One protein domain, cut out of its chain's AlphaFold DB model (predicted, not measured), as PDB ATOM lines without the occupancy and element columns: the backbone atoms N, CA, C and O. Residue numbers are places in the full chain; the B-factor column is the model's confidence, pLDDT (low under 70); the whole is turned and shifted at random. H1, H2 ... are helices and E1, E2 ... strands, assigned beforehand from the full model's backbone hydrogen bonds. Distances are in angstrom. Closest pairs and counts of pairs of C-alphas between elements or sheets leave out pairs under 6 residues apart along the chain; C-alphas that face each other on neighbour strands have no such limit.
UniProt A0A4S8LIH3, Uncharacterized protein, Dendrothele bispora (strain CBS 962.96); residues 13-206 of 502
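What this domain is: This is residues 13 to 206 of the 502 residues of an uncharacterized protein of Dendrothele bispora (strain CBS 962.96) (UniProt A0A4S8LIH3). One long, twisted and curled sheet of nine strands runs through the domain, with H4, H5, H6 and H7 over one face and H8 on the other, where the sheet curls round it. H1, H2 and H3 make a small cluster off the sheet, beside the beginning of H4. The printed part has 194 residues, with eight named helices and nine named strands in the order H1 to H5, E1, H6, E2, H7, E3 to E5, H8, E6 to E9. The sheet is mixed, in the order E3 E4 E5 E2 E1 E6 E7 E8 E9, and the class is mixed, helices and strands. The whole is compact, with a radius of gyration of the C-alphas of 16.9 A and spans of 47 by 43 by 28 A.

Where its parts are: The strands are E3, residues 121 to 128, 22.6 A; E4, 131 to 137, 20.4 A; E5, 143 to 149; E2, 99 to 104; E1, 78 to 81; E6, 168 to 171; E7, 176 to 182; E8, 186 to 192; and E9, 199 to 205. The helices are H1, 14 to 23; H2, 26 to 35; H3, 37 to 43; H4, 46 to 57, 17.8 A; H5, 62 to 75, 19.9 A; H6, 82 to 87; H7, 105 to 117, 19.5 A; and H8, 154 to 159. C-alpha 14 is at (-3.883, -21.665, -20.041) and C-alpha 205 at (7.970, -59.197, -5.647).

How they stand to each other: E3 E4 E5 and E6 E7 E8 E9 are meanders, each strand the antiparallel neighbour of the one before. N 123 and O 135 of E3 and E4 are 2.9 A apart, and N 134 and O 146 of E4 and E5 2.9 A. E5 and E2 are parallel, with N 101 and O 145 at 2.8 A. E2 and E1 are antiparallel, with N 80 and O 100 at 2.8 A. H7 is on the sheet along E5, at 2 degrees on the local plane, its height over the sheet 9.0 A. H4, the hub, touches H6, closest C-alphas Phe 51 and Val 87, 5.8 A. Every O i to N i+4 pair is within hydrogen-bond range in H2, H3, H5, H6 and H8, but 5 of 6 in H1, 6 of 8 in H4 and 7 of 9 in H7.

The domain as a whole: The C-alphas of Arg 13 and Phe 129, the two farthest apart, are 51.7 A apart. The printed part has no cut, and the link from H6 to E2, 11 residues, is long. Mean pLDDT of the printed part is 77.6; residues 13 to 43, 162 to 168 and 174 to 206 are under 70.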
ATOM      1  N   ARG A  13      -8.190 -20.133 -20.780       56.38
ATOM      2  CA  ARG A  13      -6.921 -19.388 -20.717       56.38
ATOM      3  C   ARG A  13      -5.884 -20.241 -19.985       56.38
ATOM      4  O   ARG A  13      -6.022 -20.397 -18.763       56.38
ATOM      5  N   PRO A  14      -4.870 -20.796 -20.672       57.72
ATOM      6  CA  PRO A  14      -3.883 -21.665 -20.041       57.72
ATOM      7  C   PRO A  14      -3.180 -20.971 -18.874       57.72
ATOM      8  O   PRO A  14      -2.813 -21.628 -17.913       57.72
ATOM      9  N   GLU A  15      -3.052 -19.646 -18.905       56.81
ATOM     10  CA  GLU A  15      -2.427 -18.833 -17.859       56.81
ATOM     11  C   GLU A  15      -3.223 -18.842 -16.549       56.81
ATOM     12  O   GLU A  15      -2.637 -18.940 -15.472       56.81
ATOM     13  N   LEU A  16      -4.556 -18.782 -16.620       58.25
ATOM     14  CA  LEU A  16      -5.408 -18.815 -15.429       58.25
ATOM     15  C   LEU A  16      -5.449 -20.222 -14.837       58.25
ATOM     16  O   LEU A  16      -5.322 -20.394 -13.627       58.25
ATOM     17  N   PHE A  17      -5.573 -21.232 -15.698       64.38
ATOM     18  CA  PHE A  17      -5.495 -22.614 -15.252       64.38
ATOM     19  C   PHE A  17      -4.112 -22.931 -14.671       64.38
ATOM     20  O   PHE A  17      -4.033 -23.604 -13.656       64.38
ATOM     21  N   ARG A  18      -3.030 -22.378 -15.236       63.09
ATOM     22  CA  ARG A  18      -1.675 -22.457 -14.670       63.09
ATOM     23  C   ARG A  18      -1.595 -21.863 -13.273       63.09
ATOM     24  O   ARG A  18      -0.946 -22.463 -12.431       63.09
ATOM     25  N   LEU A  19      -2.258 -20.735 -13.017       61.97
ATOM     26  CA  LEU A  19      -2.303 -20.136 -11.683       61.97
ATOM     27  C   LEU A  19      -3.064 -21.032 -10.692       61.97
ATOM     28  O   LEU A  19      -2.598 -21.292  -9.590       61.97
ATOM     29  N   VAL A  20      -4.215 -21.573 -11.090       62.03
ATOM     30  CA  VAL A  20      -4.971 -22.514 -10.243       62.03
ATOM     31  C   VAL A  20      -4.148 -23.782  -9.989       62.03
ATOM     32  O   VAL A  20      -3.957 -24.215  -8.853       62.03
ATOM     33  N   ALA A  21      -3.569 -24.331 -11.050       64.75
ATOM     34  CA  ALA A  21      -2.699 -25.486 -11.012       64.75
ATOM     35  C   ALA A  21      -1.345 -25.218 -10.370       64.75
ATOM     36  O   ALA A  21      -0.697 -26.211 -10.082       64.75
ATOM     37  N   SER A  22      -0.925 -23.972 -10.101       63.25
ATOM     38  CA  SER A  22       0.257 -23.653  -9.282       63.25
ATOM     39  C   SER A  22      -0.011 -23.736  -7.780       63.25
ATOM     40  O   SER A  22       0.924 -23.874  -6.998       63.25
ATOM     41  N   HIS A  23      -1.285 -23.696  -7.382       63.31
ATOM     42  CA  HIS A  23      -1.713 -23.758  -5.982       63.31
ATOM     43  C   HIS A  23      -2.379 -25.084  -5.598       63.31
ATOM     44  O   HIS A  23      -2.590 -25.342  -4.418       63.31
ATOM     45  N   ALA A  24      -2.667 -25.940  -6.576       64.50
ATOM     46  CA  ALA A  24      -3.227 -27.262  -6.347       64.50
ATOM     47  C   ALA A  24      -2.236 -28.207  -5.656       64.50
ATOM     48  O   ALA A  24      -1.034 -28.208  -5.956       64.50
ATOM     49  N   SER A  25      -2.759 -29.073  -4.792       67.62
ATOM     50  CA  SER A  25      -2.041 -30.254  -4.323       67.62
ATOM     51  C   SER A  25      -1.750 -31.202  -5.491       67.62
ATOM     52  O   SER A  25      -2.454 -31.221  -6.504       67.62
ATOM     53  N   LEU A  26      -0.745 -32.068  -5.337       66.00
ATOM     54  CA  LEU A  26      -0.453 -33.092  -6.343       66.00
ATOM     55  C   LEU A  26      -1.663 -34.004  -6.610       66.00
ATOM     56  O   LEU A  26      -1.876 -34.427  -7.742       66.00
ATOM     57  N   SER A  27      -2.466 -34.304  -5.585       65.44
ATOM     58  CA  SER A  27      -3.656 -35.148  -5.739       65.44
ATOM     59  C   SER A  27      -4.715 -34.504  -6.639       65.44
ATOM     60  O   SER A  27      -5.254 -35.165  -7.524       65.44
ATOM     61  N   GLU A  28      -4.939 -33.200  -6.481       66.81
ATOM     62  CA  GLU A  28      -5.856 -32.417  -7.310       66.81
ATOM     63  C   GLU A  28      -5.309 -32.259  -8.724       66.81
ATOM     64  O   GLU A  28      -6.037 -32.477  -9.689       66.81
ATOM     65  N   PHE A  29      -4.007 -31.986  -8.860       68.12
ATOM     66  CA  PHE A  29      -3.341 -31.918 -10.160       68.12
ATOM     67  C   PHE A  29      -3.532 -33.217 -10.957       68.12
ATOM     68  O   PHE A  29      -3.920 -33.183 -12.125       68.12
ATOM     69  N   LEU A  30      -3.325 -34.374 -10.316       66.00
ATOM     70  CA  LEU A  30      -3.527 -35.683 -10.941       66.00
ATOM     71  C   LEU A  30      -5.001 -35.948 -11.270       66.00
ATOM     72  O   LEU A  30      -5.294 -36.484 -12.340       66.00
ATOM     73  N   ALA A  31      -5.928 -35.549 -10.396       67.44
ATOM     74  CA  ALA A  31      -7.362 -35.678 -10.640       67.44
ATOM     75  C   ALA A  31      -7.816 -34.838 -11.848       67.44
ATOM     76  O   ALA A  31      -8.535 -35.335 -12.719       67.44
ATOM     77  N   TRP A  32      -7.355 -33.592 -11.962       69.62
ATOM     78  CA  TRP A  32      -7.664 -32.707 -13.090       69.62
ATOM     79  C   TRP A  32      -7.063 -33.215 -14.399       69.62
ATOM     80  O   TRP A  32      -7.734 -33.271 -15.430       69.62
ATOM     81  N   HIS A  33      -5.815 -33.672 -14.344       64.81
ATOM     82  CA  HIS A  33      -5.135 -34.277 -15.479       64.81
ATOM     83  C   HIS A  33      -5.859 -35.554 -15.984       64.81
ATOM     84  O   HIS A  33      -5.959 -35.810 -17.195       64.81
ATOM     85  N   ALA A  34      -6.370 -36.383 -15.066       65.88
ATOM     86  CA  ALA A  34      -7.071 -37.624 -15.394       65.88
ATOM     87  C   ALA A  34      -8.461 -37.388 -16.008       65.88
ATOM     88  O   ALA A  34      -8.882 -38.153 -16.876       65.88
ATOM     89  N   THR A  35      -9.154 -36.330 -15.587       61.31
ATOM     90  CA  THR A  35     -10.567 -36.088 -15.921       61.31
ATOM     91  C   THR A  35     -10.785 -35.384 -17.259       61.31
ATOM     92  O   THR A  35     -11.825 -35.597 -17.879       61.31
ATOM     93  N   CYS A  36      -9.830 -34.586 -17.757       61.41
ATOM     94  CA  CYS A  36     -10.062 -33.737 -18.930       61.41
ATOM     95  C   CYS A  36      -8.838 -33.627 -19.861       61.41
ATOM     96  O   CYS A  36      -7.730 -33.293 -19.445       61.41
ATOM     97  N   ARG A  37      -9.033 -33.892 -21.164       66.25
ATOM     98  CA  ARG A  37      -7.964 -33.888 -22.186       66.25
ATOM     99  C   ARG A  37      -7.405 -32.480 -22.494       66.25
ATOM    100  O   ARG A  37      -6.184 -32.362 -22.563       66.25
ATOM    101  N   PRO A  38      -8.234 -31.424 -22.636       62.78
ATOM    102  CA  PRO A  38      -7.757 -30.038 -22.689       62.78
ATOM    103  C   PRO A  38      -6.916 -29.633 -21.472       62.78
ATOM    104  O   PRO A  38      -5.829 -29.089 -21.637       62.78
ATOM    105  N   ILE A  39      -7.375 -29.977 -20.262       63.72
ATOM    106  CA  ILE A  39      -6.620 -29.743 -19.023       63.72
ATOM    107  C   ILE A  39      -5.279 -30.468 -19.071       63.72
ATOM    108  O   ILE A  39      -4.258 -29.862 -18.787       63.72
ATOM    109  N   ARG A  40      -5.259 -31.733 -19.493       67.81
ATOM    110  CA  ARG A  40      -4.021 -32.499 -19.676       67.81
ATOM    111  C   ARG A  40      -3.018 -31.792 -20.586       67.81
ATOM    112  O   ARG A  40      -1.862 -31.686 -20.206       67.81
ATOM    113  N   SER A  41      -3.463 -31.264 -21.725       67.56
ATOM    114  CA  SER A  41      -2.591 -30.496 -22.625       67.56
ATOM    115  C   SER A  41      -2.088 -29.200 -21.981       67.56
ATOM    116  O   SER A  41      -0.932 -28.842 -22.163       67.56
ATOM    117  N   ALA A  42      -2.914 -28.513 -21.188       67.00
ATOM    118  CA  ALA A  42      -2.494 -27.307 -20.474       67.00
ATOM    119  C   ALA A  42      -1.592 -27.588 -19.255       67.00
ATOM    120  O   ALA A  42      -0.774 -26.745 -18.888       67.00
ATOM    121  N   CYS A  43      -1.750 -28.760 -18.635       67.50
ATOM    122  CA  CYS A  43      -0.944 -29.286 -17.533       67.50
ATOM    123  C   CYS A  43       0.425 -29.799 -17.983       67.50
ATOM    124  O   CYS A  43       1.328 -29.841 -17.148       67.50
ATOM    125  N   GLU A  44       0.564 -30.222 -19.246       70.31
ATOM    126  CA  GLU A  44       1.734 -30.956 -19.753       70.31
ATOM    127  C   GLU A  44       3.043 -30.199 -19.481       70.31
ATOM    128  O   GLU A  44       4.030 -30.791 -19.047       70.31
ATOM    129  N   ASP A  45       3.001 -28.871 -19.601       74.19
ATOM    130  CA  ASP A  45       4.162 -28.009 -19.394       74.19
ATOM    131  C   ASP A  45       4.299 -27.469 -17.962       74.19
ATOM    132  O   ASP A  45       5.331 -26.894 -17.634       74.19
ATOM    133  N   ILE A  46       3.297 -27.609 -17.084       74.25
ATOM    134  CA  ILE A  46       3.298 -26.915 -15.778       74.25
ATOM    135  C   ILE A  46       4.436 -27.409 -14.896       74.25
ATOM    136  O   ILE A  46       5.234 -26.609 -14.417       74.25
ATOM    137  N   LEU A  47       4.553 -28.727 -14.735       74.94
ATOM    138  CA  LEU A  47       5.635 -29.314 -13.942       74.94
ATOM    139  C   LEU A  47       7.005 -29.035 -14.579       74.94
ATOM    140  O   LEU A  47       7.995 -28.844 -13.878       74.94
ATOM    141  N   LEU A  48       7.057 -28.956 -15.912       80.19
ATOM    142  CA  LEU A  48       8.266 -28.610 -16.654       80.19
ATOM    143  C   LEU A  48       8.719 -27.175 -16.370       80.19
ATOM    144  O   LEU A  48       9.897 -26.908 -16.132       80.19
ATOM    145  N   MET A  49       7.770 -26.241 -16.393       79.50
ATOM    146  CA  MET A  49       7.998 -24.837 -16.088       79.50
ATOM    147  C   MET A  49       8.377 -24.646 -14.620       79.50
ATOM    148  O   MET A  49       9.301 -23.885 -14.338       79.50
ATOM    149  N   ASP A  50       7.705 -25.348 -13.706       82.31
ATOM    150  CA  ASP A  50       8.025 -25.334 -12.279       82.31
ATOM    151  C   ASP A  50       9.455 -25.843 -12.055       82.31
ATOM    152  O   ASP A  50      10.234 -25.178 -11.379       82.31
ATOM    153  N   PHE A  51       9.866 -26.932 -12.713       87.62
ATOM    154  CA  PHE A  51      11.247 -27.415 -12.640       87.62
ATOM    155  C   PHE A  51      12.260 -26.380 -13.137       87.62
ATOM    156  O   PHE A  51      13.221 -26.083 -12.431       87.62
ATOM    157  N   ARG A  52      12.030 -25.769 -14.308       88.62
ATOM    158  CA  ARG A  52      12.919 -24.722 -14.846       88.62
ATOM    159  C   ARG A  52      13.054 -23.527 -13.906       88.62
ATOM    160  O   ARG A  52      14.148 -22.997 -13.751       88.62
ATOM    161  N   LYS A  53      11.957 -23.111 -13.269       90.06
ATOM    162  CA  LYS A  53      11.982 -22.036 -12.268       90.06
ATOM    163  C   LYS A  53      12.755 -22.449 -11.020       90.06
ATOM    164  O   LYS A  53      13.529 -21.651 -10.506       90.06
ATOM    165  N   LEU A  54      12.567 -23.679 -10.550       92.88
ATOM    166  CA  LEU A  54      13.244 -24.196  -9.361       92.88
ATOM    167  C   LEU A  54      14.751 -24.388  -9.576       92.88
ATOM    168  O   LEU A  54      15.503 -24.265  -8.617       92.88
ATOM    169  N   LEU A  55      15.219 -24.609 -10.811       94.25
ATOM    170  CA  LEU A  55      16.656 -24.653 -11.115       94.25
ATOM    171  C   LEU A  55      17.388 -23.344 -10.786       94.25
ATOM    172  O   LEU A  55      18.570 -23.389 -10.458       94.25
ATOM    173  N   LEU A  56      16.694 -22.198 -10.783       94.62
ATOM    174  CA  LEU A  56      17.265 -20.910 -10.357       94.62
ATOM    175  C   LEU A  56      17.718 -20.903  -8.894       94.62
ATOM    176  O   LEU A  56      18.420 -19.993  -8.477       94.62
ATOM    177  N   PHE A  57      17.315 -21.901  -8.107       94.81
ATOM    178  CA  PHE A  57      17.813 -22.067  -6.751       94.81
ATOM    179  C   PHE A  57      19.300 -22.476  -6.721       94.81
ATOM    180  O   PHE A  57      20.029 -22.047  -5.833       94.81
ATOM    181  N   TRP A  58      19.763 -23.260  -7.705       95.69
ATOM    182  CA  TRP A  58      21.161 -23.718  -7.806       95.69
ATOM    183  C   TRP A  58      21.955 -23.019  -8.921       95.69
ATOM    184  O   TRP A  58      23.186 -22.995  -8.881       95.69
ATOM    185  N   CYS A  59      21.277 -22.452  -9.919       96.12
ATOM    186  CA  CYS A  59      21.893 -21.721 -11.025       96.12
ATOM    187  C   CYS A  59      21.906 -20.204 -10.756       96.12
ATOM    188  O   CYS A  59      20.918 -19.680 -10.248       96.12
ATOM    189  N   PRO A  60      22.968 -19.475 -11.146       94.06
ATOM    190  CA  PRO A  60      23.083 -18.039 -10.874       94.06
ATOM    191  C   PRO A  60      22.059 -17.184 -11.637       94.06
ATOM    192  O   PRO A  60      21.687 -16.106 -11.179       94.06
ATOM    193  N   ASP A  61      21.592 -17.654 -12.796       94.56
ATOM    194  CA  ASP A  61      20.649 -16.936 -13.650       94.56
ATOM    195  C   ASP A  61      19.819 -17.885 -14.543       94.56
ATOM    196  O   ASP A  61      19.990 -19.110 -14.551       94.56
ATOM    197  N   GLN A  62      18.889 -17.305 -15.310       93.31
ATOM    198  CA  GLN A  62      18.012 -18.045 -16.226       93.31
ATOM    199  C   GLN A  62      18.751 -18.689 -17.401       93.31
ATOM    200  O   GLN A  62      18.346 -19.758 -17.856       93.31
ATOM    201  N   PHE A  63      19.823 -18.066 -17.892       95.38
ATOM    202  CA  PHE A  63      20.607 -18.603 -19.002       95.38
ATOM    203  C   PHE A  63      21.336 -19.881 -18.573       95.38
ATOM    204  O   PHE A  63      21.270 -20.909 -19.245       95.38
ATOM    205  N   SER A  64      21.931 -19.840 -17.389       95.31
ATOM    206  CA  SER A  64      22.567 -20.948 -16.692       95.31
ATOM    207  C   SER A  64      21.596 -22.096 -16.419       95.31
ATOM    208  O   SER A  64      21.908 -23.249 -16.717       95.31
ATOM    209  N   ALA A  65      20.385 -21.792 -15.938       94.75
ATOM    210  CA  ALA A  65      19.334 -22.795 -15.758       94.75
ATOM    211  C   ALA A  65      18.903 -23.437 -17.091       94.75
ATOM    212  O   ALA A  65      18.650 -24.641 -17.139       94.75
ATOM    213  N   SER A  66      18.861 -22.666 -18.185       92.81
ATOM    214  CA  SER A  66      18.586 -23.202 -19.524       92.81
ATOM    215  C   SER A  66      19.708 -24.118 -20.015       92.81
ATOM    216  O   SER A  66      19.425 -25.225 -20.457       92.81
ATOM    217  N   ARG A  67      20.980 -23.715 -19.875       96.19
ATOM    218  CA  ARG A  67      22.133 -24.568 -20.223       96.19
ATOM    219  C   ARG A  67      22.130 -25.871 -19.428       96.19
ATOM    220  O   ARG A  67      22.359 -26.937 -19.990       96.19
ATOM    221  N   PHE A  68      21.833 -25.789 -18.132       95.62
ATOM    222  CA  PHE A  68      21.697 -26.953 -17.263       95.62
ATOM    223  C   PHE A  68      20.592 -27.898 -17.743       95.62
ATOM    224  O   PHE A  68      20.793 -29.110 -17.832       95.62
ATOM    225  N   TRP A  69      19.436 -27.345 -18.102       93.38
ATOM    226  CA  TRP A  69      18.327 -28.103 -18.669       93.38
ATOM    227  C   TRP A  69      18.704 -28.801 -19.985       93.38
ATOM    228  O   TRP A  69      18.448 -29.997 -20.151       93.38
ATOM    229  N   ASP A  70      19.343 -28.080 -20.903       94.19
ATOM    230  CA  ASP A  70      19.775 -28.618 -22.194       94.19
ATOM    231  C   ASP A  70      20.800 -29.741 -22.002       94.19
ATOM    232  O   ASP A  70      20.696 -30.796 -22.630       94.19
ATOM    233  N   GLN A  71      21.715 -29.580 -21.043       96.44
ATOM    234  CA  GLN A  71      22.662 -30.617 -20.651       96.44
ATOM    235  C   GLN A  71      21.955 -31.872 -20.121       96.44
ATOM    236  O   GLN A  71      22.301 -32.984 -20.528       96.44
ATOM    237  N   MET A  72      20.921 -31.734 -19.277       94.75
ATOM    238  CA  MET A  72      20.090 -32.879 -18.867       94.75
ATOM    239  C   MET A  72      19.430 -33.564 -20.067       94.75
ATOM    240  O   MET A  72      19.320 -34.792 -20.088       94.75
ATOM    241  N   SER A  73      18.993 -32.791 -21.064       91.31
ATOM    242  CA  SER A  73      18.391 -33.310 -22.298       91.31
ATOM    243  C   SER A  73      19.370 -34.117 -23.132       91.31
ATOM    244  O   SER A  73      19.061 -35.242 -23.513       91.31
ATOM    245  N   ILE A  74      20.556 -33.568 -23.379       94.44
ATOM    246  CA  ILE A  74      21.596 -34.188 -24.205       94.44
ATOM    247  C   ILE A  74      22.106 -35.478 -23.559       94.44
ATOM    248  O   ILE A  74      22.303 -36.487 -24.231       94.44
ATOM    249  N   THR A  75      22.294 -35.457 -22.242       95.00
ATOM    250  CA  THR A  75      22.917 -36.567 -21.508       95.00
ATOM    251  C   THR A  75      21.927 -37.626 -21.029       95.00
ATOM    252  O   THR A  75      22.347 -38.651 -20.499       95.00
ATOM    253  N   GLY A  76      20.617 -37.394 -21.169       92.50
ATOM    254  CA  GLY A  76      19.596 -38.276 -20.599       92.50
ATOM    255  C   GLY A  76      19.684 -38.379 -19.071       92.50
ATOM    256  O   GLY A  76      19.400 -39.437 -18.503       92.50
ATOM    257  N   SER A  77      20.118 -37.300 -18.413       94.62
ATOM    258  CA  SER A  77      20.239 -37.239 -16.954       94.62
ATOM    259  C   SER A  77      18.883 -37.009 -16.295       94.62
ATOM    260  O   SER A  77      17.971 -36.425 -16.886       94.62
ATOM    261  N   VAL A  78      18.759 -37.441 -15.044       93.38
ATOM    262  CA  VAL A  78      17.550 -37.250 -14.238       93.38
ATOM    263  C   VAL A  78      17.882 -36.574 -12.919       93.38
ATOM    264  O   VAL A  78      18.920 -36.848 -12.320       93.38
ATOM    265  N   ALA A  79      16.990 -35.700 -12.463       93.06
ATOM    266  CA  ALA A  79      17.091 -35.049 -11.166       93.06
ATOM    267  C   ALA A  79      16.204 -35.760 -10.143       93.06
ATOM    268  O   ALA A  79      15.058 -36.088 -10.440       93.06
ATOM    269  N   ILE A  80      16.727 -35.983  -8.945       91.25
ATOM    270  CA  ILE A  80      16.097 -36.727  -7.847       91.25
ATOM    271  C   ILE A  80      16.149 -35.914  -6.548       91.25
ATOM    272  O   ILE A  80      16.821 -34.885  -6.455       91.25
ATOM    273  N   GLY A  81      15.419 -36.371  -5.527       87.75
ATOM    274  CA  GLY A  81      15.442 -35.762  -4.197       87.75
ATOM    275  C   GLY A  81      14.688 -34.431  -4.131       87.75
ATOM    276  O   GLY A  81      13.571 -34.321  -4.639       87.75
ATOM    277  N   SER A  82      15.281 -33.424  -3.481       88.38
ATOM    278  CA  SER A  82      14.616 -32.165  -3.095       88.38
ATOM    279  C   SER A  82      13.942 -31.454  -4.264       88.38
ATOM    280  O   SER A  82      12.817 -30.987  -4.132       88.38
ATOM    281  N   ILE A  83      14.599 -31.401  -5.426       90.00
ATOM    282  CA  ILE A  83      14.042 -30.741  -6.611       90.00
ATOM    283  C   ILE A  83      12.830 -31.492  -7.170       90.00
ATOM    284  O   ILE A  83      11.829 -30.871  -7.516       90.00
ATOM    285  N   ALA A  84      12.874 -32.826  -7.200       87.00
ATOM    286  CA  ALA A  84      11.759 -33.638  -7.670       87.00
ATOM    287  C   ALA A  84      10.558 -33.518  -6.717       87.00
ATOM    288  O   ALA A  84       9.424 -33.337  -7.160       87.00
ATOM    289  N   LEU A  85      10.813 -33.531  -5.405       84.62
ATOM    290  CA  LEU A  85       9.793 -33.298  -4.381       84.62
ATOM    291  C   LEU A  85       9.225 -31.876  -4.436       84.62
ATOM    292  O   LEU A  85       8.017 -31.704  -4.273       84.62
ATOM    293  N   ALA A  86      10.060 -30.874  -4.714       84.94
ATOM    294  CA  ALA A  86       9.639 -29.486  -4.839       84.94
ATOM    295  C   ALA A  86       8.763 -29.244  -6.069       84.94
ATOM    296  O   ALA A  86       7.741 -28.572  -5.952       84.94
ATOM    297  N   VAL A  87       9.076 -29.851  -7.220       83.31
ATOM    298  CA  VAL A  87       8.177 -29.781  -8.385       83.31
ATOM    299  C   VAL A  87       6.833 -30.439  -8.086       83.31
ATOM    300  O   VAL A  87       5.783 -29.917  -8.450       83.31
ATOM    301  N   LEU A  88       6.846 -31.561  -7.366       77.69
ATOM    302  CA  LEU A  88       5.623 -32.208  -6.894       77.69
ATOM    303  C   LEU A  88       4.940 -31.465  -5.733       77.69
ATOM    304  O   LEU A  88       3.899 -31.923  -5.255       77.69
ATOM    305  N   ARG A  89       5.513 -30.344  -5.276       77.25
ATOM    306  CA  ARG A  89       5.042 -29.506  -4.160       77.25
ATOM    307  C   ARG A  89       4.870 -30.261  -2.853       77.25
ATOM    308  O   ARG A  89       4.026 -29.930  -2.027       77.25
ATOM    309  N   LEU A  90       5.683 -31.291  -2.671       75.94
ATOM    310  CA  LEU A  90       5.764 -32.045  -1.428       75.94
ATOM    311  C   LEU A  90       6.715 -31.368  -0.434       75.94
ATOM    312  O   LEU A  90       6.632 -31.635   0.761       75.94
ATOM    313  N   THR A  91       7.602 -30.492  -0.918       82.50
ATOM    314  CA  THR A  91       8.581 -29.746  -0.116       82.50
ATOM    315  C   THR A  91       8.841 -28.361  -0.713       82.50
ATOM    316  O   THR A  91       8.739 -28.179  -1.924       82.50
ATOM    317  N   THR A  92       9.245 -27.393   0.106       86.38
ATOM    318  CA  THR A  92       9.813 -26.113  -0.355       86.38
ATOM    319  C   THR A  92      11.335 -26.173  -0.311       86.38
ATOM    320  O   THR A  92      11.889 -26.708   0.650       86.38
ATOM    321  N   LEU A  93      12.009 -25.608  -1.315       90.44
ATOM    322  CA  LEU A  93      13.469 -25.507  -1.304       90.44
ATOM    323  C   LEU A  93      13.938 -24.520  -0.228       90.44
ATOM    324  O   LEU A  93      13.291 -23.506   0.031       90.44
ATOM    325  N   ASN A  94      15.058 -24.844   0.401       90.81
ATOM    326  CA  ASN A  94      15.733 -24.070   1.438       90.81
ATOM    327  C   ASN A  94      17.247 -24.317   1.354       90.81
ATOM    328  O   ASN A  94      17.694 -25.148   0.570       90.81
ATOM    329  N   GLU A  95      18.038 -23.643   2.184       88.38
ATOM    330  CA  GLU A  95      19.511 -23.724   2.168       88.38
ATOM    331  C   GLU A  95      20.067 -25.153   2.339       88.38
ATOM    332  O   GLU A  95      21.151 -25.462   1.855       88.38
ATOM    333  N   MET A  96      19.299 -26.060   2.952       88.19
ATOM    334  CA  MET A  96      19.671 -27.470   3.132       88.19
ATOM    335  C   MET A  96      19.276 -28.359   1.941       88.19
ATOM    336  O   MET A  96      19.518 -29.567   1.953       88.19
ATOM    337  N   SER A  97      18.631 -27.796   0.918       91.44
ATOM    338  CA  SER A  97      18.130 -28.547  -0.231       91.44
ATOM    339  C   SER A  97      19.264 -28.918  -1.183       91.44
ATOM    340  O   SER A  97      19.879 -28.064  -1.817       91.44
ATOM    341  N   ASN A  98      19.507 -30.223  -1.317       92.69
ATOM    342  CA  ASN A  98      20.493 -30.773  -2.245       92.69
ATOM    343  C   ASN A  98      19.867 -31.003  -3.629       92.69
ATOM    344  O   ASN A  98      18.782 -31.595  -3.723       92.69
ATOM    345  N   LEU A  99      20.565 -30.574  -4.683       94.56
ATOM    346  CA  LEU A  99      20.289 -30.976  -6.060       94.56
ATOM    347  C   LEU A  99      21.049 -32.258  -6.361       94.56
ATOM    348  O   LEU A  99      22.271 -32.254  -6.459       94.56
ATOM    349  N   HIS A 100      20.334 -33.358  -6.561       95.12
ATOM    350  CA  HIS A 100      20.956 -34.632  -6.891       95.12
ATOM    351  C   HIS A 100      20.612 -35.022  -8.327       95.12
ATOM    352  O   HIS A 100      19.446 -35.204  -8.672       95.12
ATOM    353  N   LEU A 101      21.632 -35.125  -9.177       95.88
ATOM    354  CA  LEU A 101      21.525 -35.612 -10.547       95.88
ATOM    355  C   LEU A 101      22.107 -37.013 -10.671       95.88
ATOM    356  O   LEU A 101      23.196 -37.290 -10.168       95.88
ATOM    357  N   VAL A 102      21.421 -37.864 -11.425       95.38
ATOM    358  CA  VAL A 102      21.956 -39.137 -11.910       95.38
ATOM    359  C   VAL A 102      22.154 -39.029 -13.415       95.38
ATOM    360  O   VAL A 102      21.226 -38.679 -14.147       95.38
ATOM    361  N   CYS A 103      23.360 -39.327 -13.881       96.75
ATOM    362  CA  CYS A 103      23.767 -39.206 -15.276       96.75
ATOM    363  C   CYS A 103      24.529 -40.460 -15.735       96.75
ATOM    364  O   CYS A 103      25.034 -41.217 -14.903       96.75
ATOM    365  N   PRO A 104      24.620 -40.732 -17.048       96.94
ATOM    366  CA  PRO A 104      25.532 -41.756 -17.544       96.94
ATOM    367  C   PRO A 104      26.974 -41.390 -17.184       96.94
ATOM    368  O   PRO A 104      27.361 -40.229 -17.318       96.94
ATOM    369  N   LEU A 105      27.790 -42.361 -16.769       96.69
ATOM    370  CA  LEU A 105      29.187 -42.114 -16.402       96.69
ATOM    371  C   LEU A 105      29.991 -41.401 -17.514       96.69
ATOM    372  O   LEU A 105      30.705 -40.454 -17.182       96.69
ATOM    373  N   PRO A 106      29.821 -41.721 -18.817       96.75
ATOM    374  CA  PRO A 106      30.486 -40.983 -19.897       96.75
ATOM    375  C   PRO A 106      30.107 -39.497 -19.991       96.75
ATOM    376  O   PRO A 106      30.861 -38.704 -20.543       96.75
ATOM    377  N   ALA A 107      28.947 -39.103 -19.458       97.06
ATOM    378  CA  ALA A 107      28.501 -37.712 -19.438       97.06
ATOM    379  C   ALA A 107      29.063 -36.914 -18.248       97.06
ATOM    380  O   ALA A 107      28.850 -35.703 -18.183       97.06
ATOM    381  N   MET A 108      29.755 -37.569 -17.306       96.94
ATOM    382  CA  MET A 108      30.240 -36.937 -16.079       96.94
ATOM    383  C   MET A 108      31.183 -35.770 -16.377       96.94
ATOM    384  O   MET A 108      30.959 -34.689 -15.855       96.94
ATOM    385  N   GLU A 109      32.164 -35.935 -17.267       96.69
ATOM    386  CA  GLU A 109      33.107 -34.858 -17.624       96.69
ATOM    387  C   GLU A 109      32.394 -33.605 -18.149       96.69
ATOM    388  O   GLU A 109      32.714 -32.482 -17.770       96.69
ATOM    389  N   SER A 110      31.346 -33.786 -18.957       97.50
ATOM    390  CA  SER A 110      30.560 -32.660 -19.462       97.50
ATOM    391  C   SER A 110      29.754 -31.966 -18.355       97.50
ATOM    392  O   SER A 110      29.575 -30.751 -18.402       97.50
ATOM    393  N   TRP A 111      29.301 -32.713 -17.343       97.75
ATOM    394  CA  TRP A 111      28.679 -32.150 -16.142       97.75
ATOM    395  C   TRP A 111      29.674 -31.405 -15.252       97.75
ATOM    396  O   TRP A 111      29.313 -30.363 -14.711       97.75
ATOM    397  N   LEU A 112      30.904 -31.908 -15.114       97.31
ATOM    398  CA  LEU A 112      31.969 -31.230 -14.371       97.31
ATOM    399  C   LEU A 112      32.312 -29.888 -15.023       97.31
ATOM    400  O   LEU A 112      32.279 -28.870 -14.339       97.31
ATOM    401  N   GLY A 113      32.509 -29.871 -16.346       97.56
ATOM    402  CA  GLY A 113      32.747 -28.629 -17.085       97.56
ATOM    403  C   GLY A 113      31.594 -27.628 -16.950       97.56
ATOM    404  O   GLY A 113      31.823 -26.444 -16.729       97.56
ATOM    405  N   LEU A 114      30.338 -28.093 -16.992       97.62
ATOM    406  CA  LEU A 114      29.196 -27.210 -16.745       97.62
ATOM    407  C   LEU A 114      29.167 -26.683 -15.300       97.62
ATOM    408  O   LEU A 114      28.848 -25.520 -15.093       97.62
ATOM    409  N   ALA A 115      29.471 -27.505 -14.294       97.38
ATOM    410  CA  ALA A 115      29.499 -27.060 -12.900       97.38
ATOM    411  C   ALA A 115      30.556 -25.967 -12.672       97.38
ATOM    412  O   ALA A 115      30.277 -24.982 -11.988       97.38
ATOM    413  N   GLU A 116      31.730 -26.106 -13.288       96.56
ATOM    414  CA  GLU A 116      32.780 -25.085 -13.272       96.56
ATOM    415  C   GLU A 116      32.318 -23.786 -13.950       96.56
ATOM    416  O   GLU A 116      32.436 -22.715 -13.355       96.56
ATOM    417  N   ASP A 117      31.693 -23.877 -15.131       97.06
ATOM    418  CA  ASP A 117      31.103 -22.729 -15.840       97.06
ATOM    419  C   ASP A 117      30.039 -21.993 -15.003       97.06
ATOM    420  O   ASP A 117      29.865 -20.781 -15.129       97.06
ATOM    421  N   LEU A 118      29.302 -22.726 -14.163       96.12
ATOM    422  CA  LEU A 118      28.285 -22.183 -13.258       96.12
ATOM    423  C   LEU A 118      28.883 -21.554 -11.986       96.12
ATOM    424  O   LEU A 118      28.139 -21.019 -11.160       96.12
ATOM    425  N   GLY A 119      30.204 -21.623 -11.809       96.56
ATOM    426  CA  GLY A 119      30.903 -21.138 -10.621       96.56
ATOM    427  C   GLY A 119      30.685 -22.016  -9.387       96.56
ATOM    428  O   GLY A 119      30.757 -21.522  -8.260       96.56
ATOM    429  N   TRP A 120      30.366 -23.298  -9.569       97.19
ATOM    430  CA  TRP A 120      30.217 -24.234  -8.458       97.19
ATOM    431  C   TRP A 120      31.582 -24.737  -7.990       97.19
ATOM    432  O   TRP A 120      32.441 -25.113  -8.785       97.19
ATOM    433  N   MET A 121      31.782 -24.775  -6.676       96.81
ATOM    434  CA  MET A 121      33.046 -25.194  -6.077       96.81
ATOM    435  C   MET A 121      33.063 -26.704  -5.878       96.81
ATOM    436  O   MET A 121      32.175 -27.254  -5.228       96.81
ATOM    437  N   TRP A 122      34.079 -27.379  -6.410       96.50
ATOM    438  CA  TRP A 122      34.267 -28.816  -6.221       96.50
ATOM    439  C   TRP A 122      34.568 -29.149  -4.754       96.50
ATOM    440  O   TRP A 122      35.430 -28.529  -4.132       96.50
ATOM    441  N   CYS A 123      33.876 -30.145  -4.198       94.69
ATOM    442  CA  CYS A 123      34.028 -30.543  -2.793       94.69
ATOM    443  C   CYS A 123      34.634 -31.931  -2.613       94.69
ATOM    444  O   CYS A 123      35.201 -32.226  -1.564       94.69
ATOM    445  N   GLY A 124      34.468 -32.819  -3.590       94.12
ATOM    446  CA  GLY A 124      34.974 -34.175  -3.466       94.12
ATOM    447  C   GLY A 124      34.430 -35.137  -4.505       94.12
ATOM    448  O   GLY A 124      33.371 -34.928  -5.102       94.12
ATOM    449  N   LYS A 125      35.158 -36.241  -4.667       96.25
ATOM    450  CA  LYS A 125      34.800 -37.384  -5.506       96.25
ATOM    451  C   LYS A 125      34.888 -38.657  -4.669       96.25
ATOM    452  O   LYS A 125      35.862 -38.867  -3.956       96.25
ATOM    453  N   SER A 126      33.871 -39.497  -4.767       95.12
ATOM    454  CA  SER A 126      33.798 -40.814  -4.131       95.12
ATOM    455  C   SER A 126      33.156 -41.787  -5.107       95.12
ATOM    456  O   SER A 126      32.268 -41.383  -5.850       95.12
ATOM    457  N   GLY A 127      33.537 -43.055  -5.118       90.88
ATOM    458  CA  GLY A 127      32.895 -44.022  -6.000       90.88
ATOM    459  C   GLY A 127      33.572 -45.376  -5.961       90.88
ATOM    460  O   GLY A 127      34.724 -45.474  -5.549       90.88
ATOM    461  N   ASP A 128      32.837 -46.372  -6.434       91.25
ATOM    462  CA  ASP A 128      33.286 -47.751  -6.601       91.25
ATOM    463  C   ASP A 128      33.198 -48.134  -8.084       91.25
ATOM    464  O   ASP A 128      32.863 -47.306  -8.941       91.25
ATOM    465  N   PHE A 129      33.490 -49.396  -8.411       85.56
ATOM    466  CA  PHE A 129      33.337 -49.905  -9.771       85.56
ATOM    467  C   PHE A 129      31.935 -49.575 -10.298       85.56
ATOM    468  O   PHE A 129      30.946 -50.031  -9.735       85.56
ATOM    469  N   GLY A 130      31.911 -48.732 -11.342       88.31
ATOM    470  CA  GLY A 130      30.786 -48.258 -12.163       88.31
ATOM    471  C   GLY A 130      29.721 -47.356 -11.516       88.31
ATOM    472  O   GLY A 130      28.726 -47.049 -12.180       88.31
ATOM    473  N   VAL A 131      29.953 -46.844 -10.297       93.50
ATOM    474  CA  VAL A 131      29.252 -45.653  -9.777       93.50
ATOM    475  C   VAL A 131      30.263 -44.619  -9.312       93.50
ATOM    476  O   VAL A 131      31.083 -44.879  -8.438       93.50
ATOM    477  N   THR A 132      30.168 -43.408  -9.852       96.25
ATOM    478  CA  THR A 132      30.979 -42.265  -9.420       96.25
ATOM    479  C   THR A 132      30.087 -41.163  -8.881       96.25
ATOM    480  O   THR A 132      29.171 -40.718  -9.561       96.25
ATOM    481  N   VAL A 133      30.381 -40.680  -7.682       96.00
ATOM    482  CA  VAL A 133      29.694 -39.562  -7.041       96.00
ATOM    483  C   VAL A 133      30.642 -38.374  -6.942       96.00
ATOM    484  O   VAL A 133      31.723 -38.481  -6.366       96.00
ATOM    485  N   VAL A 134      30.222 -37.229  -7.467       97.00
ATOM    486  CA  VAL A 134      30.943 -35.957  -7.351       97.00
ATOM    487  C   VAL A 134      30.045 -34.946  -6.658       97.00
ATOM    488  O   VAL A 134      28.840 -34.918  -6.902       97.00
ATOM    489  N   ARG A 135      30.616 -34.142  -5.761       97.00
ATOM    490  CA  ARG A 135      29.882 -33.127  -5.004       97.00
ATOM    491  C   ARG A 135      30.449 -31.742  -5.253       97.00
ATOM    492  O   ARG A 135      31.665 -31.575  -5.324       97.00
ATOM    493  N   PHE A 136      29.544 -30.777  -5.305       97.31
ATOM    494  CA  PHE A 136      29.831 -29.362  -5.436       97.31
ATOM    495  C   PHE A 136      29.057 -28.551  -4.398       97.31
ATOM    496  O   PHE A 136      28.026 -29.002  -3.891       97.31
ATOM    497  N   VAL A 137      29.527 -27.336  -4.137       95.06
ATOM    498  CA  VAL A 137      28.790 -26.291  -3.423       95.06
ATOM    499  C   VAL A 137      28.544 -25.127  -4.376       95.06
ATOM    500  O   VAL A 137      29.467 -24.631  -5.022       95.06
ATOM    501  N   THR A 138      27.289 -24.700  -4.491       94.62
ATOM    502  CA  THR A 138      26.888 -23.559  -5.325       94.62
ATOM    503  C   THR A 138      27.309 -22.229  -4.702       94.62
ATOM    504  O   THR A 138      27.555 -22.145  -3.500       94.62
ATOM    505  N   SER A 139      27.236 -21.142  -5.471       88.94
ATOM    506  CA  SER A 139      27.376 -19.770  -4.950       88.94
ATOM    507  C   SER A 139      26.355 -19.426  -3.852       88.94
ATOM    508  O   SER A 139      26.664 -18.663  -2.943       88.94
ATOM    509  N   ALA A 140      25.169 -20.044  -3.885       88.56
ATOM    510  CA  ALA A 140      24.148 -19.946  -2.838       88.56
ATOM    511  C   ALA A 140      24.404 -20.836  -1.596       88.56
ATOM    512  O   ALA A 140      23.496 -21.042  -0.799       88.56
ATOM    513  N   ASN A 141      25.612 -21.393  -1.438       92.06
ATOM    514  CA  ASN A 141      25.992 -22.285  -0.334       92.06
ATOM    515  C   ASN A 141      25.105 -23.540  -0.192       92.06
ATOM    516  O   ASN A 141      24.833 -24.007   0.911       92.06
ATOM    517  N   THR A 142      24.653 -24.097  -1.317       92.88
ATOM    518  CA  THR A 142      23.851 -25.328  -1.345       92.88
ATOM    519  C   THR A 142      24.631 -26.457  -1.999       92.88
ATOM    520  O   THR A 142      25.514 -26.217  -2.824       92.88
ATOM    521  N   VAL A 143      24.337 -27.699  -1.619       94.12
ATOM    522  CA  VAL A 143      25.055 -28.868  -2.143       94.12
ATOM    523  C   VAL A 143      24.433 -29.322  -3.461       94.12
ATOM    524  O   VAL A 143      23.210 -29.395  -3.593       94.12
ATOM    525  N   VAL A 144      25.291 -29.671  -4.419       96.12
ATOM    526  CA  VAL A 144      24.917 -30.386  -5.642       96.12
ATOM    527  C   VAL A 144      25.676 -31.702  -5.700       96.12
ATOM    528  O   VAL A 144      26.882 -31.754  -5.468       96.12
ATOM    529  N   THR A 145      24.973 -32.785  -6.009       96.56
ATOM    530  CA  THR A 145      25.529 -34.135  -6.116       96.56
ATOM    531  C   THR A 145      25.290 -34.690  -7.513       96.56
ATOM    532  O   THR A 145      24.147 -34.827  -7.940       96.56
ATOM    533  N   PHE A 146      26.354 -35.076  -8.209       97.19
ATOM    534  CA  PHE A 146      26.279 -35.827  -9.460       97.19
ATOM    535  C   PHE A 146      26.600 -37.291  -9.202       97.19
ATOM    536  O   PHE A 146      27.579 -37.607  -8.534       97.19
ATOM    537  N   THR A 147      25.782 -38.199  -9.724       96.12
ATOM    538  CA  THR A 147      25.987 -39.649  -9.662       96.12
ATOM    539  C   THR A 147      26.046 -40.212 -11.076       96.12
ATOM    540  O   THR A 147      25.030 -40.314 -11.757       96.12
ATOM    541  N   GLY A 148      27.250 -40.561 -11.513       96.81
ATOM    542  CA  GLY A 148      27.542 -41.187 -12.793       96.81
ATOM    543  C   GLY A 148      27.398 -42.697 -12.695       96.81
ATOM    544  O   GLY A 148      27.994 -43.298 -11.801       96.81
ATOM    545  N   VAL A 149      26.638 -43.300 -13.605       95.88
ATOM    546  CA  VAL A 149      26.377 -44.748 -13.639       95.88
ATOM    547  C   VAL A 149      26.802 -45.355 -14.975       95.88
ATOM    548  O   VAL A 149      26.518 -44.786 -16.028       95.88
ATOM    549  N   ASP A 150      27.506 -46.489 -14.942       94.88
ATOM    550  CA  ASP A 150      28.126 -47.084 -16.142       94.88
ATOM    551  C   ASP A 150      27.272 -48.196 -16.789       94.88
ATOM    552  O   ASP A 150      27.007 -48.200 -17.987       94.88
ATOM    553  N   TRP A 151      26.744 -49.127 -15.989       88.75
ATOM    554  CA  TRP A 151      26.077 -50.346 -16.490       88.75
ATOM    555  C   TRP A 151      24.578 -50.211 -16.790       88.75
ATOM    556  O   TRP A 151      23.933 -51.181 -17.200       88.75
ATOM    557  N   CYS A 152      23.961 -49.065 -16.508       88.94
ATOM    558  CA  CYS A 152      22.530 -48.884 -16.732       88.94
ATOM    559  C   CYS A 152      22.161 -47.428 -16.999       88.94
ATOM    560  O   CYS A 152      22.930 -46.513 -16.726       88.94
ATOM    561  N   SER A 153      20.957 -47.208 -17.534       89.62
ATOM    562  CA  SER A 153      20.439 -45.850 -17.681       89.62
ATOM    563  C   SER A 153      20.175 -45.220 -16.307       89.62
ATOM    564  O   SER A 153      19.762 -45.935 -15.387       89.62
ATOM    565  N   PRO A 154      20.306 -43.888 -16.166       89.62
ATOM    566  CA  PRO A 154      19.982 -43.183 -14.925       89.62
ATOM    567  C   PRO A 154      18.589 -43.519 -14.383       89.62
ATOM    568  O   PRO A 154      18.426 -43.790 -13.199       89.62
ATOM    569  N   ILE A 155      17.593 -43.615 -15.270       85.56
ATOM    570  CA  ILE A 155      16.222 -44.015 -14.919       85.56
ATOM    571  C   ILE A 155      16.188 -45.412 -14.288       85.56
ATOM    572  O   ILE A 155      15.527 -45.616 -13.272       85.56
ATOM    573  N   ARG A 156      16.891 -46.387 -14.883       84.38
ATOM    574  CA  ARG A 156      16.925 -47.766 -14.379       84.38
ATOM    575  C   ARG A 156      17.680 -47.858 -13.056       84.38
ATOM    576  O   ARG A 156      17.256 -48.613 -12.189       84.38
ATOM    577  N   PHE A 157      18.761 -47.095 -12.900       87.88
ATOM    578  CA  PHE A 157      19.489 -46.996 -11.637       87.88
ATOM    579  C   PHE A 157      18.573 -46.500 -10.517       87.88
ATOM    580  O   PHE A 157      18.413 -47.164  -9.496       87.88
ATOM    581  N   VAL A 158      17.907 -45.372 -10.760       85.62
ATOM    582  CA  VAL A 158      17.013 -44.728  -9.799       85.62
ATOM    583  C   VAL A 158      15.820 -45.620  -9.444       85.62
ATOM    584  O   VAL A 158      15.501 -45.782  -8.268       85.62
ATOM    585  N   ALA A 159      15.190 -46.253 -10.438       77.69
ATOM    586  CA  ALA A 159      14.041 -47.135 -10.226       77.69
ATOM    587  C   ALA A 159      14.374 -48.399  -9.411       77.69
ATOM    588  O   ALA A 159      13.486 -48.966  -8.778       77.69
ATOM    589  N   ASN A 160      15.636 -48.834  -9.427       79.12
ATOM    590  CA  ASN A 160      16.113 -49.993  -8.671       79.12
ATOM    591  C   ASN A 160      16.650 -49.625  -7.281       79.12
ATOM    592  O   ASN A 160      17.076 -50.516  -6.543       79.12
ATOM    593  N   SER A 161      16.665 -48.338  -6.925       77.06
ATOM    594  CA  SER A 161      17.183 -47.899  -5.638       77.06
ATOM    595  C   SER A 161      16.267 -48.332  -4.483       77.06
ATOM    596  O   SER A 161      15.044 -48.210  -4.593       77.06
ATOM    597  N   PRO A 162      16.825 -48.810  -3.353       63.72
ATOM    598  CA  PRO A 162      16.038 -49.177  -2.177       63.72
ATOM    599  C   PRO A 162      15.408 -47.974  -1.453       63.72
ATOM    600  O   PRO A 162      14.521 -48.170  -0.621       63.72
ATOM    601  N   GLU A 163      15.838 -46.742  -1.737       64.56
ATOM    602  CA  GLU A 163      15.371 -45.549  -1.025       64.56
ATOM    603  C   GLU A 163      14.193 -44.879  -1.744       64.56
ATOM    604  O   GLU A 163      14.282 -44.470  -2.901       64.56
ATOM    605  N   SER A 164      13.087 -44.699  -1.020       51.62
ATOM    606  CA  SER A 164      11.824 -44.122  -1.509       51.62
ATOM    607  C   SER A 164      11.949 -42.699  -2.078       51.62
ATOM    608  O   SER A 164      11.225 -42.346  -3.010       51.62
ATOM    609  N   ALA A 165      12.886 -41.897  -1.561       48.91
ATOM    610  CA  ALA A 165      13.162 -40.541  -2.042       48.91
ATOM    611  C   ALA A 165      13.877 -40.523  -3.403       48.91
ATOM    612  O   ALA A 165      13.716 -39.570  -4.167       48.91
ATOM    613  N   LEU A 166      14.624 -41.584  -3.728       54.06
ATOM    614  CA  LEU A 166      15.277 -41.726  -5.025       54.06
ATOM    615  C   LEU A 166      14.246 -42.051  -6.107       54.06
ATOM    616  O   LEU A 166      14.363 -41.569  -7.221       54.06
ATOM    617  N   ILE A 167      13.153 -42.737  -5.775       60.19
ATOM    618  CA  ILE A 167      12.169 -43.200  -6.766       60.19
ATOM    619  C   ILE A 167      11.223 -42.113  -7.308       60.19
ATOM    620  O   ILE A 167      10.284 -42.417  -8.050       60.19
ATOM    621  N   THR A 168      11.466 -40.849  -6.948       69.94
ATOM    622  CA  THR A 168      10.850 -39.686  -7.587       69.94
ATOM    623  C   THR A 168      11.912 -38.937  -8.374       69.94
ATOM    624  O   THR A 168      12.816 -38.351  -7.781       69.94
ATOM    625  N   PHE A 169      11.788 -38.931  -9.700       77.12
ATOM    626  CA  PHE A 169      12.727 -38.213 -10.554       77.12
ATOM    627  C   PHE A 169      12.046 -37.372 -11.629       77.12
ATOM    628  O   PHE A 169      10.903 -37.622 -12.021       77.12
ATOM    629  N   VAL A 170      12.811 -36.398 -12.114       79.06
ATOM    630  CA  VAL A 170      12.475 -35.488 -13.208       79.06
ATOM    631  C   VAL A 170      13.447 -35.710 -14.352       79.06
ATOM    632  O   VAL A 170      14.660 -35.607 -14.156       79.06
ATOM    633  N   SER A 171      12.940 -35.991 -15.547       82.38
ATOM    634  CA  SER A 171      13.745 -35.968 -16.768       82.38
ATOM    635  C   SER A 171      13.569 -34.657 -17.538       82.38
ATOM    636  O   SER A 171      12.579 -33.935 -17.407       82.38
ATOM    637  N   SER A 172      14.532 -34.388 -18.408       77.94
ATOM    638  CA  SER A 172      14.558 -33.275 -19.366       77.94
ATOM    639  C   SER A 172      13.433 -33.281 -20.405       77.94
ATOM    640  O   SER A 172      13.185 -32.281 -21.068       77.94
ATOM    641  N   ASP A 173      12.716 -34.386 -20.573       75.19
ATOM    642  CA  ASP A 173      11.510 -34.443 -21.395       75.19
ATOM    643  C   ASP A 173      10.230 -34.335 -20.557       75.19
ATOM    644  O   ASP A 173       9.147 -34.602 -21.068       75.19
ATOM    645  N   GLY A 174      10.319 -33.948 -19.282       60.88
ATOM    646  CA  GLY A 174       9.147 -33.806 -18.424       60.88
ATOM    647  C   GLY A 174       8.415 -35.122 -18.184       60.88
ATOM    648  O   GLY A 174       7.207 -35.108 -17.957       60.88
ATOM    649  N   LYS A 175       9.103 -36.266 -18.281       65.75
ATOM    650  CA  LYS A 175       8.567 -37.534 -17.786       65.75
ATOM    651  C   LYS A 175       8.824 -37.601 -16.285       65.75
ATOM    652  O   LYS A 175       9.914 -37.304 -15.802       65.75
ATOM    653  N   TRP A 176       7.794 -38.015 -15.561       66.88
ATOM    654  CA  TRP A 176       7.800 -38.078 -14.107       66.88
ATOM    655  C   TRP A 176       7.517 -39.515 -13.712       66.88
ATOM    656  O   TRP A 176       6.530 -40.113 -14.145       66.88
ATOM    657  N   ILE A 177       8.364 -40.094 -12.877       61.28
ATOM    658  CA  ILE A 177       8.060 -41.386 -12.270       61.28
ATOM    659  C   ILE A 177       7.936 -41.143 -10.781       61.28
ATOM    660  O   ILE A 177       8.860 -40.626 -10.160       61.28
ATOM    661  N   ARG A 178       6.773 -41.494 -10.230       57.03
ATOM    662  CA  ARG A 178       6.572 -41.613  -8.790       57.03
ATOM    663  C   ARG A 178       6.235 -43.063  -8.515       57.03
ATOM    664  O   ARG A 178       5.187 -43.557  -8.929       57.03
ATOM    665  N   VAL A 179       7.125 -43.756  -7.825       50.56
ATOM    666  CA  VAL A 179       6.861 -45.125  -7.389       50.56
ATOM    667  C   VAL A 179       6.272 -45.080  -5.994       50.56
ATOM    668  O   VAL A 179       6.884 -44.565  -5.060       50.56
ATOM    669  N   PHE A 180       5.062 -45.609  -5.859       47.00
ATOM    670  CA  PHE A 180       4.446 -45.794  -4.558       47.00
ATOM    671  C   PHE A 180       4.931 -47.135  -4.005       47.00
ATOM    672  O   PHE A 180       4.521 -48.208  -4.457       47.00
ATOM    673  N   ALA A 181       5.814 -47.078  -3.010       38.22
ATOM    674  CA  ALA A 181       6.044 -48.219  -2.140       38.22
ATOM    675  C   ALA A 181       4.832 -48.332  -1.203       38.22
ATOM    676  O   ALA A 181       4.687 -47.550  -0.263       38.22
ATOM    677  N   LEU A 182       3.924 -49.266  -1.487       38.19
ATOM    678  CA  LEU A 182       2.896 -49.653  -0.527       38.19
ATOM    679  C   LEU A 182       3.570 -50.464   0.584       38.19
ATOM    680  O   LEU A 182       4.437 -51.299   0.319       38.19
ATOM    681  N   ALA A 183       3.188 -50.202   1.832       33.66
ATOM    682  CA  ALA A 183       3.662 -50.966   2.976       33.66
ATOM    683  C   ALA A 183       3.382 -52.468   2.759       33.66
ATOM    684  O   ALA A 183       2.229 -52.883   2.658       33.66
ATOM    685  N   GLY A 184       4.457 -53.261   2.678       38.88
ATOM    686  CA  GLY A 184       4.440 -54.718   2.508       38.88
ATOM    687  C   GLY A 184       4.905 -55.184   1.126       38.88
ATOM    688  O   GLY A 184       4.107 -55.185   0.207       38.88
ATOM    689  N   ASN A 185       6.177 -55.609   1.005       40.22
ATOM    690  CA  ASN A 185       6.855 -56.400  -0.056       40.22
ATOM    691  C   ASN A 185       6.451 -56.255  -1.548       40.22
ATOM    692  O   ASN A 185       6.913 -57.039  -2.381       40.22
ATOM    693  N   ALA A 186       5.638 -55.271  -1.916       42.28
ATOM    694  CA  ALA A 186       5.107 -55.044  -3.246       42.28
ATOM    695  C   ALA A 186       5.229 -53.554  -3.571       42.28
ATOM    696  O   ALA A 186       4.488 -52.712  -3.066       42.28
ATOM    697  N   CYS A 187       6.188 -53.236  -4.436       40.25
ATOM    698  CA  CYS A 187       6.349 -51.892  -4.968       40.25
ATOM    699  C   CYS A 187       5.466 -51.755  -6.215       40.25
ATOM    700  O   CYS A 187       5.580 -52.577  -7.131       40.25
ATOM    701  N   GLN A 188       4.580 -50.755  -6.259       44.22
ATOM    702  CA  GLN A 188       3.846 -50.415  -7.479       44.22
ATOM    703  C   GLN A 188       4.502 -49.202  -8.140       44.22
ATOM    704  O   GLN A 188       4.480 -48.080  -7.629       44.22
ATOM    705  N   VAL A 189       5.107 -49.451  -9.301       41.34
ATOM    706  CA  VAL A 189       5.751 -48.435 -10.134       41.34
ATOM    707  C   VAL A 189       4.702 -47.824 -11.056       41.34
ATOM    708  O   VAL A 189       4.174 -48.511 -11.934       41.34
ATOM    709  N   PHE A 190       4.426 -46.533 -10.869       47.00
ATOM    710  CA  PHE A 190       3.594 -45.749 -11.774       47.00
ATOM    711  C   PHE A 190       4.495 -44.830 -12.598       47.00
ATOM    712  O   PHE A 190       5.150 -43.931 -12.071       47.00
ATOM    713  N   VAL A 191       4.535 -45.069 -13.906       47.47
ATOM    714  CA  VAL A 191       5.252 -44.209 -14.852       47.47
ATOM    715  C   VAL A 191       4.266 -43.234 -15.458       47.47
ATOM    716  O   VAL A 191       3.312 -43.654 -16.111       47.47
ATOM    717  N   MET A 192       4.499 -41.939 -15.253       51.38
ATOM    718  CA  MET A 192       3.776 -40.886 -15.952       51.38
ATOM    719  C   MET A 192       4.641 -40.390 -17.111       51.38
ATOM    720  O   MET A 192       5.647 -39.702 -16.945       51.38
ATOM    721  N   THR A 193       4.274 -40.807 -18.319       52.72
ATOM    722  CA  THR A 193       4.870 -40.299 -19.561       52.72
ATOM    723  C   THR A 193       4.257 -38.946 -19.939       52.72
ATOM    724  O   THR A 193       3.250 -38.556 -19.361       52.72
ATOM    725  N   LYS A 194       4.786 -38.254 -20.962       42.09
ATOM    726  CA  LYS A 194       4.140 -37.060 -21.564       42.09
ATOM    727  C   LYS A 194       2.664 -37.284 -21.939       42.09
ATOM    728  O   LYS A 194       1.834 -36.398 -21.832       42.09
ATOM    729  N   SER A 195       2.309 -38.512 -22.314       41.09
ATOM    730  CA  SER A 195       0.926 -38.933 -22.577       41.09
ATOM    731  C   SER A 195       0.122 -39.316 -21.324       41.09
ATOM    732  O   SER A 195      -1.076 -39.587 -21.438       41.09
ATOM    733  N   PHE A 196       0.773 -39.366 -20.153       45.94
ATOM    734  CA  PHE A 196       0.263 -39.830 -18.857       45.94
ATOM    735  C   PHE A 196      -0.552 -41.126 -18.975       45.94
ATOM    736  O   PHE A 196      -1.574 -41.331 -18.316       45.94
ATOM    737  N   SER A 197      -0.086 -42.026 -19.840       39.56
ATOM    738  CA  SER A 197      -0.541 -43.406 -19.849       39.56
ATOM    739  C   SER A 197       0.011 -44.062 -18.591       39.56
ATOM    740  O   SER A 197       1.222 -44.244 -18.477       39.56
ATOM    741  N   ILE A 198      -0.861 -44.409 -17.644       39.75
ATOM    742  CA  ILE A 198      -0.453 -45.207 -16.490       39.75
ATOM    743  C   ILE A 198      -0.128 -46.608 -17.000       39.75
ATOM    744  O   ILE A 198      -1.011 -47.434 -17.228       39.75
ATOM    745  N   HIS A 199       1.157 -46.874 -17.192       40.31
ATOM    746  CA  HIS A 199       1.645 -48.226 -17.378       40.31
ATOM    747  C   HIS A 199       2.022 -48.765 -16.002       40.31
ATOM    748  O   HIS A 199       3.003 -48.326 -15.405       40.31
ATOM    749  N   ALA A 200       1.230 -49.710 -15.491       39.84
ATOM    750  CA  ALA A 200       1.672 -50.533 -14.377       39.84
ATOM    751  C   ALA A 200       2.875 -51.343 -14.870       39.84
ATOM    752  O   ALA A 200       2.724 -52.218 -15.722       39.84
ATOM    753  N   LEU A 201       4.069 -51.051 -14.357       39.50
ATOM    754  CA  LEU A 201       5.297 -51.725 -14.797       39.50
ATOM    755  C   LEU A 201       5.483 -53.127 -14.181       39.50
ATOM    756  O   LEU A 201       6.543 -53.732 -14.304       39.50
ATOM    757  N   GLY A 202       4.423 -53.676 -13.580       41.62
ATOM    758  CA  GLY A 202       4.408 -54.971 -12.906       41.62
ATOM    759  C   GLY A 202       4.568 -54.854 -11.389       41.62
ATOM    760  O   GLY A 202       4.987 -53.827 -10.857       41.62
ATOM    761  N   VAL A 203       4.193 -55.923 -10.683       36.91
ATOM    762  CA  VAL A 203       4.439 -56.072  -9.243       36.91
ATOM    763  C   VAL A 203       5.856 -56.606  -9.071       36.91
ATOM    764  O   VAL A 203       6.123 -57.764  -9.392       36.91
ATOM    765  N   LEU A 204       6.762 -55.784  -8.545       39.59
ATOM    766  CA  LEU A 204       8.070 -56.258  -8.101       39.59
ATOM    767  C   LEU A 204       7.876 -57.012  -6.781       39.59
ATOM    768  O   LEU A 204       7.705 -56.396  -5.729       39.59
ATOM    769  N   ARG A 205       7.855 -58.349  -6.840       36.72
ATOM    770  CA  ARG A 205       7.970 -59.197  -5.647       36.72
ATOM    771  C   ARG A 205       9.442 -59.447  -5.363       36.72
ATOM    772  O   ARG A 205      10.157 -59.968  -6.216       36.72
ATOM    773  N   ARG A 206       9.875 -59.121  -4.147       37.66
ATOM    774  CA  ARG A 206      11.176 -59.550  -3.630       37.66
ATOM    775  C   ARG A 206      11.147 -61.081  -3.516       37.66
ATOM    776  O   ARG A 206      10.333 -61.626  -2.776       37.66
TER     777      ARG A 206